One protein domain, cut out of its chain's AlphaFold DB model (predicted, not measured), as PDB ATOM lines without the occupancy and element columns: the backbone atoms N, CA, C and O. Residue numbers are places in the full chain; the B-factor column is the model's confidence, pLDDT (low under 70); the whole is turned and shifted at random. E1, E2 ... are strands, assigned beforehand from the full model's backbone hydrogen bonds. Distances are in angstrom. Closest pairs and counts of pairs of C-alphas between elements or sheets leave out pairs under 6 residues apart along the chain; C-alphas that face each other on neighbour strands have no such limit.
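Overview. This is residues 28 to 117 of the 232 residues of an uncharacterized protein of Deltaproteobacteria bacterium (UniProt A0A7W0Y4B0). A strongly twisted sheet of four strands has a small second sheet of three strands near one end of it, where E1 ends and E2 begins, and the two meet at few points. The hairpin of E1 and E2, with the loop of residues 56 to 61, reaches toward one end of the longest axis; residues 40 to 43 and the last residues lie toward the other. You have 90 residues with seven named strands, E1 to E7, and no named helix; the class is all strand, though 36 of the 90 residues are in named elements. The antiparallel sheets run E1 E2 E5 E4 and E3 E6 E7. The whole is compact, with a radius of gyration of the C-alphas of 12.7 A, and spans 36 by 24 by 22 A.

Along the chain. Find C-alpha 28 at (-39.198, -18.609, 4.013); from there E1, residues 28 to 33, runs 16.1 A. E2, residues 47 to 55, runs 24.1 A and bends by 51 degrees at residue 52. Next come E3, residues 70 to 72, E4, residues 83 to 88, 15.7 A long, and E5, residues 91 to 95, 13.5 A long. E6 is residues 102 to 104, and E7, residues 110 to 113, ends at (-25.859, -28.974, -15.418).

Arrangement. Look at N 30 and O 52, 2.8 A apart, in the hairpin E1 and E2. N 49 and O 92, 2.9 A apart, are within hydrogen-bond range across the antiparallel neighbours E2 and E5, as are N 93 and O 85, 2.9 A apart, across the hairpin E4 and E5. In the small sheet, find N 72 and O 102, 2.8 A, between E3 and E6, and N 103 and O 112, 2.8 A, between E6 and E7. Between the sheets, the closest C-alphas of E1 and E7 are Val 33 and Ile 111, 7.6 A; E4 and E7 are apart.

Size, cuts and confidence. The farthest C-alphas, Pro 43 and Lys 57, are 38.6 A apart. The printed part has no cut; the links E1 to E2 and E2 to E3 are long. The pLDDT is under 70 at residues 55 to 62 and 76 to 80.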
ATOM      1  N   VAL A  28     -38.993 -17.177   4.252       77.19
ATOM      2  CA  VAL A  28     -39.198 -18.609   4.013       77.19
ATOM      3  C   VAL A  28     -37.862 -19.281   3.731       77.19
ATOM      4  O   VAL A  28     -36.981 -18.678   3.121       77.19
ATOM      5  N   LEU A  29     -37.695 -20.528   4.173       79.50
ATOM      6  CA  LEU A  29     -36.532 -21.320   3.783       79.50
ATOM      7  C   LEU A  29     -36.677 -21.747   2.328       79.50
ATOM      8  O   LEU A  29     -37.677 -22.367   1.964       79.50
ATOM      9  N   GLN A  30     -35.667 -21.461   1.515       83.19
ATOM     10  CA  GLN A  30     -35.619 -21.897   0.127       83.19
ATOM     11  C   GLN A  30     -34.316 -22.634  -0.171       83.19
ATOM     12  O   GLN A  30     -33.267 -22.281   0.380       83.19
ATOM     13  N   PRO A  31     -34.374 -23.651  -1.043       88.62
ATOM     14  CA  PRO A  31     -33.177 -24.308  -1.526       88.62
ATOM     15  C   PRO A  31     -32.333 -23.353  -2.386       88.62
ATOM     16  O   PRO A  31     -32.854 -22.590  -3.199       88.62
ATOM     17  N   LYS A  32     -31.012 -23.439  -2.233       89.94
ATOM     18  CA  LYS A  32     -29.989 -22.756  -3.033       89.94
ATOM     19  C   LYS A  32     -28.931 -23.779  -3.423       89.94
ATOM     20  O   LYS A  32     -28.392 -24.467  -2.558       89.94
ATOM     21  N   VAL A  33     -28.605 -23.854  -4.711       92.75
ATOM     22  CA  VAL A  33     -27.430 -24.599  -5.176       92.75
ATOM     23  C   VAL A  33     -26.186 -23.796  -4.826       92.75
ATOM     24  O   VAL A  33     -26.058 -22.642  -5.231       92.75
ATOM     25  N   MET A  34     -25.277 -24.402  -4.071       94.94
ATOM     26  CA  MET A  34     -24.003 -23.787  -3.697       94.94
ATOM     27  C   MET A  34     -22.849 -24.222  -4.605       94.94
ATOM     28  O   MET A  34     -21.831 -23.536  -4.674       94.94
ATOM     29  N   THR A  35     -22.988 -25.341  -5.324       95.50
ATOM     30  CA  THR A  35     -22.020 -25.739  -6.354       95.50
ATOM     31  C   THR A  35     -22.045 -24.740  -7.518       95.50
ATOM     32  O   THR A  35     -23.097 -24.555  -8.132       95.50
ATOM     33  N   PRO A  36     -20.911 -24.110  -7.886       92.62
ATOM     34  CA  PRO A  36     -20.847 -23.211  -9.032       92.62
ATOM     35  C   PRO A  36     -21.164 -23.941 -10.340       92.62
ATOM     36  O   PRO A  36     -20.647 -25.029 -10.583       92.62
ATOM     37  N   ALA A  37     -21.954 -23.320 -11.218       90.38
ATOM     38  CA  ALA A  37     -22.379 -23.918 -12.492       90.38
ATOM     39  C   ALA A  37     -21.219 -24.315 -13.427       90.38
ATOM     40  O   ALA A  37     -21.372 -25.191 -14.271       90.38
ATOM     41  N   THR A  38     -20.053 -23.683 -13.279       89.25
ATOM     42  CA  THR A  38     -18.840 -23.961 -14.066       89.25
ATOM     43  C   THR A  38     -18.024 -25.142 -13.534       89.25
ATOM     44  O   THR A  38     -17.033 -25.539 -14.148       89.25
ATOM     45  N   ARG A  39     -18.393 -25.711 -12.381       90.19
ATOM     46  CA  ARG A  39     -17.640 -26.790 -11.741       90.19
ATOM     47  C   ARG A  39     -17.957 -28.135 -12.398       90.19
ATOM     48  O   ARG A  39     -19.081 -28.622 -12.334       90.19
ATOM     49  N   ALA A  40     -16.930 -28.788 -12.933       91.81
ATOM     50  CA  ALA A  40     -17.000 -30.196 -13.320       91.81
ATOM     51  C   ALA A  40     -16.829 -31.112 -12.094       91.81
ATOM     52  O   ALA A  40     -15.918 -30.884 -11.312       91.81
ATOM     53  N   LEU A  41     -17.656 -32.141 -11.924       91.75
ATOM     54  CA  LEU A  41     -17.650 -33.061 -10.781       91.75
ATOM     55  C   LEU A  41     -16.833 -34.327 -11.081       91.75
ATOM     56  O   LEU A  41     -17.071 -35.003 -12.086       91.75
ATOM     57  N   ALA A  42     -15.887 -34.656 -10.206       90.56
ATOM     58  CA  ALA A  42     -15.155 -35.919 -10.223       90.56
ATOM     59  C   ALA A  42     -16.032 -37.094  -9.731       90.56
ATOM     60  O   ALA A  42     -17.123 -36.872  -9.189       90.56
ATOM     61  N   PRO A  43     -15.604 -38.360  -9.901       86.44
ATOM     62  CA  PRO A  43     -16.309 -39.500  -9.319       86.44
ATOM     63  C   PRO A  43     -16.480 -39.347  -7.800       86.44
ATOM     64  O   PRO A  43     -15.523 -39.042  -7.091       86.44
ATOM     65  N   GLY A  44     -17.703 -39.551  -7.306       86.44
ATOM     66  CA  GLY A  44     -18.045 -39.398  -5.885       86.44
ATOM     67  C   GLY A  44     -18.268 -37.956  -5.411       86.44
ATOM     68  O   GLY A  44     -18.645 -37.761  -4.260       86.44
ATOM     69  N   GLU A  45     -18.074 -36.950  -6.268       92.19
ATOM     70  CA  GLU A  45     -18.446 -35.559  -5.983       92.19
ATOM     71  C   GLU A  45     -19.914 -35.298  -6.352       92.19
ATOM     72  O   GLU A  45     -20.475 -35.956  -7.234       92.19
ATOM     73  N   GLY A  46     -20.537 -34.319  -5.694       94.44
ATOM     74  CA  GLY A  46     -21.956 -34.025  -5.867       94.44
ATOM     75  C   GLY A  46     -22.296 -32.542  -5.912       94.44
ATOM     76  O   GLY A  46     -21.444 -31.665  -5.765       94.44
ATOM     77  N   VAL A  47     -23.584 -32.285  -6.123       95.56
ATOM     78  CA  VAL A  47     -24.174 -30.947  -6.103       95.56
ATOM     79  C   VAL A  47     -24.550 -30.603  -4.667       95.56
ATOM     80  O   VAL A  47     -25.381 -31.275  -4.054       95.56
ATOM     81  N   VAL A  48     -23.942 -29.552  -4.129       96.94
ATOM     82  CA  VAL A  48     -24.208 -29.032  -2.788       96.94
ATOM     83  C   VAL A  48     -25.436 -28.136  -2.836       96.94
ATOM     84  O   VAL A  48     -25.481 -27.176  -3.609       96.94
ATOM     85  N   VAL A  49     -26.420 -28.434  -1.993       95.06
ATOM     86  CA  VAL A  49     -27.660 -27.668  -1.871       95.06
ATOM     87  C   VAL A  49     -27.910 -27.331  -0.407       95.06
ATOM     88  O   VAL A  49     -27.840 -28.193   0.469       95.06
ATOM     89  N   SER A  50     -28.232 -26.070  -0.160       93.06
ATOM     90  CA  SER A  50     -28.548 -25.529   1.158       93.06
ATOM     91  C   SER A  50     -29.979 -25.022   1.253       93.06
ATOM     92  O   SER A  50     -30.519 -24.582   0.245       93.06
ATOM     93  N   TRP A  51     -30.536 -24.947   2.460       89.12
ATOM     94  CA  TRP A  51     -31.782 -24.244   2.766       89.12
ATOM     95  C   TRP A  51     -31.482 -22.964   3.542       89.12
ATOM     96  O   TRP A  51     -31.090 -23.016   4.704       89.12
ATOM     97  N   LEU A  52     -31.682 -21.816   2.895       80.69
ATOM     98  CA  LEU A  52     -31.418 -20.491   3.463       80.69
ATOM     99  C   LEU A  52     -32.713 -19.680   3.559       80.69
ATOM    100  O   LEU A  52     -33.654 -19.919   2.806       80.69
ATOM    101  N   GLY A  53     -32.777 -18.726   4.488       74.88
ATOM    102  CA  GLY A  53     -33.925 -17.829   4.626       74.88
ATOM    103  C   GLY A  53     -33.945 -16.752   3.537       74.88
ATOM    104  O   GLY A  53     -32.970 -16.020   3.385       74.88
ATOM    105  N   TYR A  54     -35.062 -16.621   2.823       70.75
ATOM    106  CA  TYR A  54     -35.302 -15.598   1.800       70.75
ATOM    107  C   TYR A  54     -36.584 -14.813   2.062       70.75
ATOM    108  O   TYR A  54     -37.572 -15.352   2.560       70.75
ATOM    109  N   TRP A  55     -36.589 -13.539   1.675       66.38
ATOM    110  CA  TRP A  55     -37.778 -12.690   1.709       66.38
ATOM    111  C   TRP A  55     -38.889 -13.248   0.798       66.38
ATOM    112  O   TRP A  55     -38.680 -13.432  -0.397       66.38
ATOM    113  N   ASN A  56     -40.099 -13.452   1.338       60.88
ATOM    114  CA  ASN A  56     -41.238 -14.079   0.640       60.88
ATOM    115  C   ASN A  56     -41.651 -13.353  -0.663       60.88
ATOM    116  O   ASN A  56     -42.243 -13.948  -1.555       60.88
ATOM    117  N   LYS A  57     -41.301 -12.070  -0.833       54.06
ATOM    118  CA  LYS A  57     -41.611 -11.311  -2.063       54.06
ATOM    119  C   LYS A  57     -40.805 -11.747  -3.296       54.06
ATOM    120  O   LYS A  57     -41.158 -11.354  -4.400       54.06
ATOM    121  N   THR A  58     -39.747 -12.536  -3.122       54.22
ATOM    122  CA  THR A  58     -38.868 -13.021  -4.206       54.22
ATOM    123  C   THR A  58     -38.994 -14.532  -4.436       54.22
ATOM    124  O   THR A  58     -38.259 -15.112  -5.231       54.22
ATOM    125  N   ALA A  59     -39.914 -15.185  -3.725       51.97
ATOM    126  CA  ALA A  59     -39.864 -16.608  -3.448       51.97
ATOM    127  C   ALA A  59     -40.603 -17.493  -4.474       51.97
ATOM    128  O   ALA A  59     -41.642 -18.040  -4.141       51.97
ATOM    129  N   VAL A  60     -40.051 -17.730  -5.673       59.56
ATOM    130  CA  VAL A  60     -40.317 -18.953  -6.486       59.56
ATOM    131  C   VAL A  60     -39.297 -19.058  -7.635       59.56
ATOM    132  O   VAL A  60     -39.051 -18.039  -8.278       59.56
ATOM    133  N   PRO A  61     -38.676 -20.234  -7.907       58.56
ATOM    134  CA  PRO A  61     -39.280 -21.251  -8.795       58.56
ATOM    135  C   PRO A  61     -39.053 -22.733  -8.399       58.56
ATOM    136  O   PRO A  61     -39.742 -23.605  -8.933       58.56
ATOM    137  N   PHE A  62     -38.133 -23.002  -7.470       63.06
ATOM    138  CA  PHE A  62     -37.683 -24.336  -7.050       63.06
ATOM    139  C   PHE A  62     -38.838 -25.156  -6.455       63.06
ATOM    140  O   PHE A  62     -39.513 -24.685  -5.537       63.06
ATOM    141  N   ASP A  63     -39.069 -26.382  -6.933       73.38
ATOM    142  CA  ASP A  63     -39.945 -27.311  -6.209       73.38
ATOM    143  C   ASP A  63     -39.315 -27.675  -4.853       73.38
ATOM    144  O   ASP A  63     -38.194 -28.176  -4.800       73.38
ATOM    145  N   VAL A  64     -40.019 -27.419  -3.751       80.50
ATOM    146  CA  VAL A  64     -39.547 -27.732  -2.391       80.50
ATOM    147  C   VAL A  64     -39.710 -29.210  -2.030       80.50
ATOM    148  O   VAL A  64     -39.136 -29.667  -1.041       80.50
ATOM    149  N   ASP A  65     -40.459 -29.968  -2.832       83.88
ATOM    150  CA  ASP A  65     -40.624 -31.405  -2.670       83.88
ATOM    151  C   ASP A  65     -39.400 -32.155  -3.214       83.88
ATOM    152  O   ASP A  65     -39.337 -32.595  -4.366       83.88
ATOM    153  N   ARG A  66     -38.400 -32.296  -2.343       82.69
ATOM    154  CA  ARG A  66     -37.125 -32.966  -2.631       82.69
ATOM    155  C   ARG A  66     -37.279 -34.407  -3.098       82.69
ATOM    156  O   ARG A  66     -36.427 -34.887  -3.836       82.69
ATOM    157  N   ALA A  67     -38.347 -35.097  -2.689       84.56
ATOM    158  CA  ALA A  67     -38.594 -36.474  -3.112       84.56
ATOM    159  C   ALA A  67     -38.840 -36.569  -4.626       84.56
ATOM    160  O   ALA A  67     -38.674 -37.634  -5.220       84.56
ATOM    161  N   LYS A  68     -39.200 -35.447  -5.261       87.19
ATOM    162  CA  LYS A  68     -39.363 -35.334  -6.706       87.19
ATOM    163  C   LYS A  68     -38.102 -34.856  -7.419       87.19
ATOM    164  O   LYS A  68     -38.157 -34.717  -8.633       87.19
ATOM    165  N   TRP A  69     -37.001 -34.552  -6.744       90.69
ATOM    166  CA  TRP A  69     -35.775 -34.156  -7.444       90.69
ATOM    167  C   TRP A  69     -35.112 -35.380  -8.068       90.69
ATOM    168  O   TRP A  69     -35.303 -36.500  -7.595       90.69
ATOM    169  N   ARG A  70     -34.358 -35.184  -9.152       90.81
ATOM    170  CA  ARG A  70     -33.727 -36.286  -9.898       90.81
ATOM    171  C   ARG A  70     -32.548 -35.815 -10.728       90.81
ATOM    172  O   ARG A  70     -32.470 -34.649 -11.105       90.81
ATOM    173  N   PHE A  71     -31.662 -36.743 -11.052       91.62
ATOM    174  CA  PHE A  71     -30.712 -36.560 -12.139       91.62
ATOM    175  C   PHE A  71     -31.308 -37.096 -13.447       91.62
ATOM    176  O   PHE A  71     -32.165 -37.972 -13.430       91.62
ATOM    177  N   SER A  72     -30.917 -36.550 -14.591       89.44
ATOM    178  CA  SER A  72     -31.342 -37.033 -15.906       89.44
ATOM    179  C   SER A  72     -30.187 -36.928 -16.899       89.44
ATOM    180  O   SER A  72     -29.240 -36.164 -16.699       89.44
ATOM    181  N   ASN A  73     -30.256 -37.707 -17.977       87.06
ATOM    182  CA  ASN A  73     -29.339 -37.616 -19.117       87.06
ATOM    183  C   ASN A  73     -29.979 -36.910 -20.333       87.06
ATOM    184  O   ASN A  73     -29.411 -36.919 -21.423       87.06
ATOM    185  N   GLY A  74     -31.176 -36.332 -20.166       74.50
ATOM    186  CA  GLY A  74     -31.967 -35.693 -21.224       74.50
ATOM    187  C   GLY A  74     -32.783 -36.641 -22.118       74.50
ATOM    188  O   GLY A  74     -33.724 -36.181 -22.757       74.50
ATOM    189  N   ALA A  75     -32.483 -37.945 -22.144       71.19
ATOM    190  CA  ALA A  75     -33.207 -38.937 -22.950       71.19
ATOM    191  C   ALA A  75     -34.262 -39.709 -22.142       71.19
ATOM    192  O   ALA A  75     -35.262 -40.176 -22.686       71.19
ATOM    193  N   THR A  76     -34.058 -39.861 -20.833       63.53
ATOM    194  CA  THR A  76     -35.004 -40.537 -19.941       63.53
ATOM    195  C   THR A  76     -34.927 -39.897 -18.553       63.53
ATOM    196  O   THR A  76     -33.821 -39.674 -18.055       63.53
ATOM    197  N   PRO A  77     -36.059 -39.571 -17.902       60.25
ATOM    198  CA  PRO A  77     -36.031 -39.165 -16.501       60.25
ATOM    199  C   PRO A  77     -35.452 -40.323 -15.679       60.25
ATOM    200  O   PRO A  77     -35.961 -41.440 -15.803       60.25
ATOM    201  N   ALA A  78     -34.426 -40.101 -14.846       63.84
ATOM    202  CA  ALA A  78     -34.045 -41.149 -13.900       63.84
ATOM    203  C   ALA A  78     -35.255 -41.441 -13.005       63.84
ATOM    204  O   ALA A  78     -35.897 -40.522 -12.486       63.84
ATOM    205  N   SER A  79     -35.602 -42.720 -12.860       58.44
ATOM    206  CA  SER A  79     -36.785 -43.127 -12.097       58.44
ATOM    207  C   SER A  79     -36.535 -43.158 -10.588       58.44
ATOM    208  O   SER A  79     -37.467 -43.398  -9.825       58.44
ATOM    209  N   THR A  80     -35.291 -42.957 -10.150       67.25
ATOM    210  CA  THR A  80     -34.885 -43.079  -8.750       67.25
ATOM    211  C   THR A  80     -34.471 -41.714  -8.202       67.25
ATOM    212  O   THR A  80     -33.744 -40.987  -8.888       67.25
ATOM    213  N   PRO A  81     -34.900 -41.351  -6.978       74.38
ATOM    214  CA  PRO A  81     -34.394 -40.169  -6.296       74.38
ATOM    215  C   PRO A  81     -32.858 -40.172  -6.235       74.38
ATOM    216  O   PRO A  81     -32.248 -41.242  -6.131       74.38
ATOM    217  N   PRO A  82     -32.219 -38.993  -6.293       86.12
ATOM    218  CA  PRO A  82     -30.773 -38.883  -6.214       86.12
ATOM    219  C   PRO A  82     -30.283 -39.438  -4.878       86.12
ATOM    220  O   PRO A  82     -30.919 -39.245  -3.840       86.12
ATOM    221  N   SER A  83     -29.117 -40.086  -4.890       91.00
ATOM    222  CA  SER A  83     -28.439 -40.404  -3.636       91.00
ATOM    223  C   SER A  83     -28.089 -39.093  -2.936       91.00
ATOM    224  O   SER A  83     -27.479 -38.201  -3.532       91.00
ATOM    225  N   GLU A  84     -28.508 -38.968  -1.683       93.62
ATOM    226  CA  GLU A  84     -28.327 -37.765  -0.893       93.62
ATOM    227  C   GLU A  84     -27.516 -38.071   0.363       93.62
ATOM    228  O   GLU A  84     -27.819 -39.002   1.109       93.62
ATOM    229  N   THR A  85     -26.512 -37.241   0.627       95.25
ATOM    230  CA  THR A  85     -25.810 -37.203   1.909       95.25
ATOM    231  C   THR A  85     -26.148 -35.902   2.627       95.25
ATOM    232  O   THR A  85     -25.792 -34.820   2.159       95.25
ATOM    233  N   VAL A  86     -26.817 -35.996   3.777       95.38
ATOM    234  CA  VAL A  86     -27.069 -34.841   4.651       95.38
ATOM    235  C   VAL A  86     -25.793 -34.533   5.431       95.38
ATOM    236  O   VAL A  86     -25.316 -35.366   6.199       95.38
ATOM    237  N   LEU A  87     -25.241 -33.335   5.239       96.69
ATOM    238  CA  LEU A  87     -24.021 -32.894   5.920       96.69
ATOM    239  C   LEU A  87     -24.318 -32.181   7.239       96.69
ATOM    240  O   LEU A  87     -23.548 -32.299   8.188       96.69
ATOM    241  N   ALA A  88     -25.417 -31.428   7.284       96.88
ATOM    242  CA  ALA A  88     -25.916 -30.701   8.447       96.88
ATOM    243  C   ALA A  88     -27.411 -30.378   8.248       96.88
ATOM    244  O   ALA A  88     -27.915 -30.498   7.127       96.88
ATOM    245  N   PRO A  89     -28.141 -29.930   9.286       95.06
ATOM    246  CA  PRO A  89     -29.500 -29.416   9.122       95.06
ATOM    247  C   PRO A  89     -29.595 -28.363   8.007       95.06
ATOM    248  O   PRO A  89     -28.985 -27.298   8.090       95.06
ATOM    249  N   GLY A  90     -30.344 -28.670   6.946       92.88
ATOM    250  CA  GLY A  90     -30.490 -27.778   5.794       92.88
ATOM    251  C   GLY A  90     -29.262 -27.685   4.879       92.88
ATOM    252  O   GLY A  90     -29.168 -26.713   4.138       92.88
ATOM    253  N   LEU A  91     -28.342 -28.654   4.900       96.06
ATOM    254  CA  LEU A  91     -27.225 -28.752   3.955       96.06
ATOM    255  C   LEU A  91     -27.025 -30.198   3.498       96.06
ATOM    256  O   LEU A  91     -26.763 -31.084   4.315       96.06
ATOM    257  N   SER A  92     -27.082 -30.412   2.187       96.06
ATOM    258  CA  SER A  92     -27.008 -31.740   1.583       96.06
ATOM    259  C   SER A  92     -26.142 -31.762   0.330       96.06
ATOM    260  O   SER A  92     -25.983 -30.753  -0.358       96.06
ATOM    261  N   VAL A  93     -25.628 -32.947   0.012       96.44
ATOM    262  CA  VAL A  93     -24.930 -33.254  -1.239       96.44
ATOM    263  C   VAL A  93     -25.743 -34.281  -2.008       96.44
ATOM    264  O   VAL A  93     -26.021 -35.361  -1.491       96.44
ATOM    265  N   PHE A  94     -26.090 -33.950  -3.246       95.06
ATOM    266  CA  PHE A  94     -26.771 -34.846  -4.172       95.06
ATOM    267  C   PHE A  94     -25.761 -35.428  -5.157       95.06
ATOM    268  O   PHE A  94     -25.096 -34.688  -5.886       95.06
ATOM    269  N   LEU A  95     -25.630 -36.752  -5.167       93.19
ATOM    270  CA  LEU A  95     -24.642 -37.458  -5.974       93.19
ATOM    271  C   LEU A  95     -25.241 -37.854  -7.333       93.19
ATOM    272  O   LEU A  95     -26.206 -38.624  -7.367       93.19
ATOM    273  N   PRO A  96     -24.686 -37.357  -8.452       90.62
ATOM    274  CA  PRO A  96     -25.134 -37.735  -9.786       90.62
ATOM    275  C   PRO A  96     -24.689 -39.154 -10.151       90.62
ATOM    276  O   PRO A  96     -23.510 -39.496  -9.994       90.62
ATOM    277  N   ASP A  97     -25.589 -39.939 -10.748       85.81
ATOM    278  CA  ASP A  97     -25.230 -41.202 -11.402       85.81
ATOM    279  C   ASP A  97     -24.267 -40.966 -12.575       85.81
ATOM    280  O   ASP A  97     -24.228 -39.876 -13.147       85.81
ATOM    281  N   ALA A  98     -23.491 -41.981 -12.959       83.81
ATOM    282  CA  ALA A  98     -22.415 -41.845 -13.945       83.81
ATOM    283  C   ALA A  98     -22.845 -41.245 -15.301       83.81
ATOM    284  O   ALA A  98     -22.008 -40.661 -15.987       83.81
ATOM    285  N   THR A  99     -24.124 -41.353 -15.671       86.69
ATOM    286  CA  THR A  99     -24.670 -40.904 -16.961       86.69
ATOM    287  C   THR A  99     -25.396 -39.560 -16.899       86.69
ATOM    288  O   THR A  99     -25.711 -38.986 -17.942       86.69
ATOM    289  N   ALA A 100     -25.652 -39.044 -15.698       90.00
ATOM    290  CA  ALA A 100     -26.371 -37.804 -15.480       90.00
ATOM    291  C   ALA A 100     -25.669 -36.594 -16.112       90.00
ATOM    292  O   ALA A 100     -24.478 -36.355 -15.890       90.00
ATOM    293  N   THR A 101     -26.447 -35.786 -16.828       91.00
ATOM    294  CA  THR A 101     -26.027 -34.515 -17.436       91.00
ATOM    295  C   THR A 101     -26.788 -33.319 -16.862       91.00
ATOM    296  O   THR A 101     -26.333 -32.180 -16.982       91.00
ATOM    297  N   VAL A 102     -27.917 -33.549 -16.186       91.69
ATOM    298  CA  VAL A 102     -28.746 -32.504 -15.576       91.69
ATOM    299  C   VAL A 102     -29.241 -32.962 -14.205       91.69
ATOM    300  O   VAL A 102     -29.582 -34.123 -14.011       91.69
ATOM    301  N   PHE A 103     -29.269 -32.041 -13.248       92.00
ATOM    302  CA  PHE A 103     -30.002 -32.155 -11.994       92.00
ATOM    303  C   PHE A 103     -31.280 -31.331 -12.112       92.00
ATOM    304  O   PHE A 103     -31.211 -30.157 -12.481       92.00
ATOM    305  N   GLU A 104     -32.427 -31.923 -11.819       91.19
ATOM    306  CA  GLU A 104     -33.743 -31.339 -12.057       91.19
ATOM    307  C   GLU A 104     -34.592 -31.308 -10.786       91.19
ATOM    308  O   GLU A 104     -34.533 -32.218  -9.952       91.19
ATOM    309  N   ASP A 105     -35.430 -30.277 -10.675       89.25
ATOM    310  CA  ASP A 105     -36.415 -30.169  -9.602       89.25
ATOM    311  C   ASP A 105     -37.660 -31.018  -9.888       89.25
ATOM    312  O   ASP A 105     -37.786 -31.670 -10.932       89.25
ATOM    313  N   GLY A 106     -38.625 -30.987  -8.967       86.25
ATOM    314  CA  GLY A 106     -39.879 -31.727  -9.081       86.25
ATOM    315  C   GLY A 106     -40.744 -31.362 -10.293       86.25
ATOM    316  O   GLY A 106     -41.501 -32.214 -10.764       86.25
ATOM    317  N   LYS A 107     -40.539 -30.179 -10.884       87.62
ATOM    318  CA  LYS A 107     -41.193 -29.696 -12.110       87.62
ATOM    319  C   LYS A 107     -40.387 -29.986 -13.382       87.62
ATOM    320  O   LYS A 107     -40.810 -29.581 -14.460       87.62
ATOM    321  N   ARG A 108     -39.263 -30.707 -13.266       85.94
ATOM    322  CA  ARG A 108     -38.296 -30.988 -14.347       85.94
ATOM    323  C   ARG A 108     -37.554 -29.744 -14.848       85.94
ATOM    324  O   ARG A 108     -37.005 -29.754 -15.947       85.94
ATOM    325  N   ALA A 109     -37.521 -28.670 -14.062       88.38
ATOM    326  CA  ALA A 109     -36.667 -27.533 -14.369       88.38
ATOM    327  C   ALA A 109     -35.214 -27.888 -14.034       88.38
ATOM    328  O   ALA A 109     -34.934 -28.441 -12.969       88.38
ATOM    329  N   ALA A 110     -34.284 -27.562 -14.934       88.88
ATOM    330  CA  ALA A 110     -32.861 -27.777 -14.697       88.88
ATOM    331  C   ALA A 110     -32.374 -26.888 -13.539       88.88
ATOM    332  O   ALA A 110     -32.330 -25.664 -13.657       88.88
ATOM    333  N   ILE A 111     -31.984 -27.524 -12.437       88.69
ATOM    334  CA  ILE A 111     -31.349 -26.912 -11.269       88.69
ATOM    335  C   ILE A 111     -29.858 -26.685 -11.545       88.69
ATOM    336  O   ILE A 111     -29.304 -25.635 -11.227       88.69
ATOM    337  N   PHE A 112     -29.193 -27.699 -12.104       91.75
ATOM    338  CA  PHE A 112     -27.748 -27.710 -12.315       91.75
ATOM    339  C   PHE A 112     -27.391 -28.571 -13.528       91.75
ATOM    340  O   PHE A 112     -27.995 -29.617 -13.749       91.75
ATOM    341  N   ARG A 113     -26.393 -28.160 -14.315       92.44
ATOM    342  CA  ARG A 113     -25.859 -28.974 -15.418       92.44
ATOM    343  C   ARG A 113     -24.623 -29.721 -14.943       92.44
ATOM    344  O   ARG A 113     -23.636 -29.109 -14.549       92.44
ATOM    345  N   VAL A 114     -24.676 -31.044 -14.999       90.88
ATOM    346  CA  VAL A 114     -23.584 -31.908 -14.557       90.88
ATOM    347  C   VAL A 114     -22.534 -31.974 -15.659       90.88
ATOM    348  O   VAL A 114     -22.762 -32.532 -16.726       90.88
ATOM    349  N   THR A 115     -21.358 -31.420 -15.377       92.19
ATOM    350  CA  THR A 115     -20.143 -31.660 -16.166       92.19
ATOM    351  C   THR A 115     -19.253 -32.615 -15.385       92.19
ATOM    352  O   THR A 115     -19.187 -32.514 -14.163       92.19
ATOM    353  N   ARG A 116     -18.570 -33.548 -16.053       90.00
ATOM    354  CA  ARG A 116     -17.711 -34.546 -15.396       90.00
ATOM    355  C   ARG A 116     -16.237 -34.180 -15.500       90.00
ATOM    356  O   ARG A 116     -15.796 -33.626 -16.501       90.00
ATOM    357  N   SER A 117     -15.481 -34.504 -14.458       89.38
ATOM    358  CA  SER A 117     -14.026 -34.382 -14.430       89.38
ATOM    359  C   SER A 117     -13.386 -35.738 -14.154       89.38
ATOM    360  O   SER A 117     -13.926 -36.543 -13.402       89.38
TER     361      SER A 117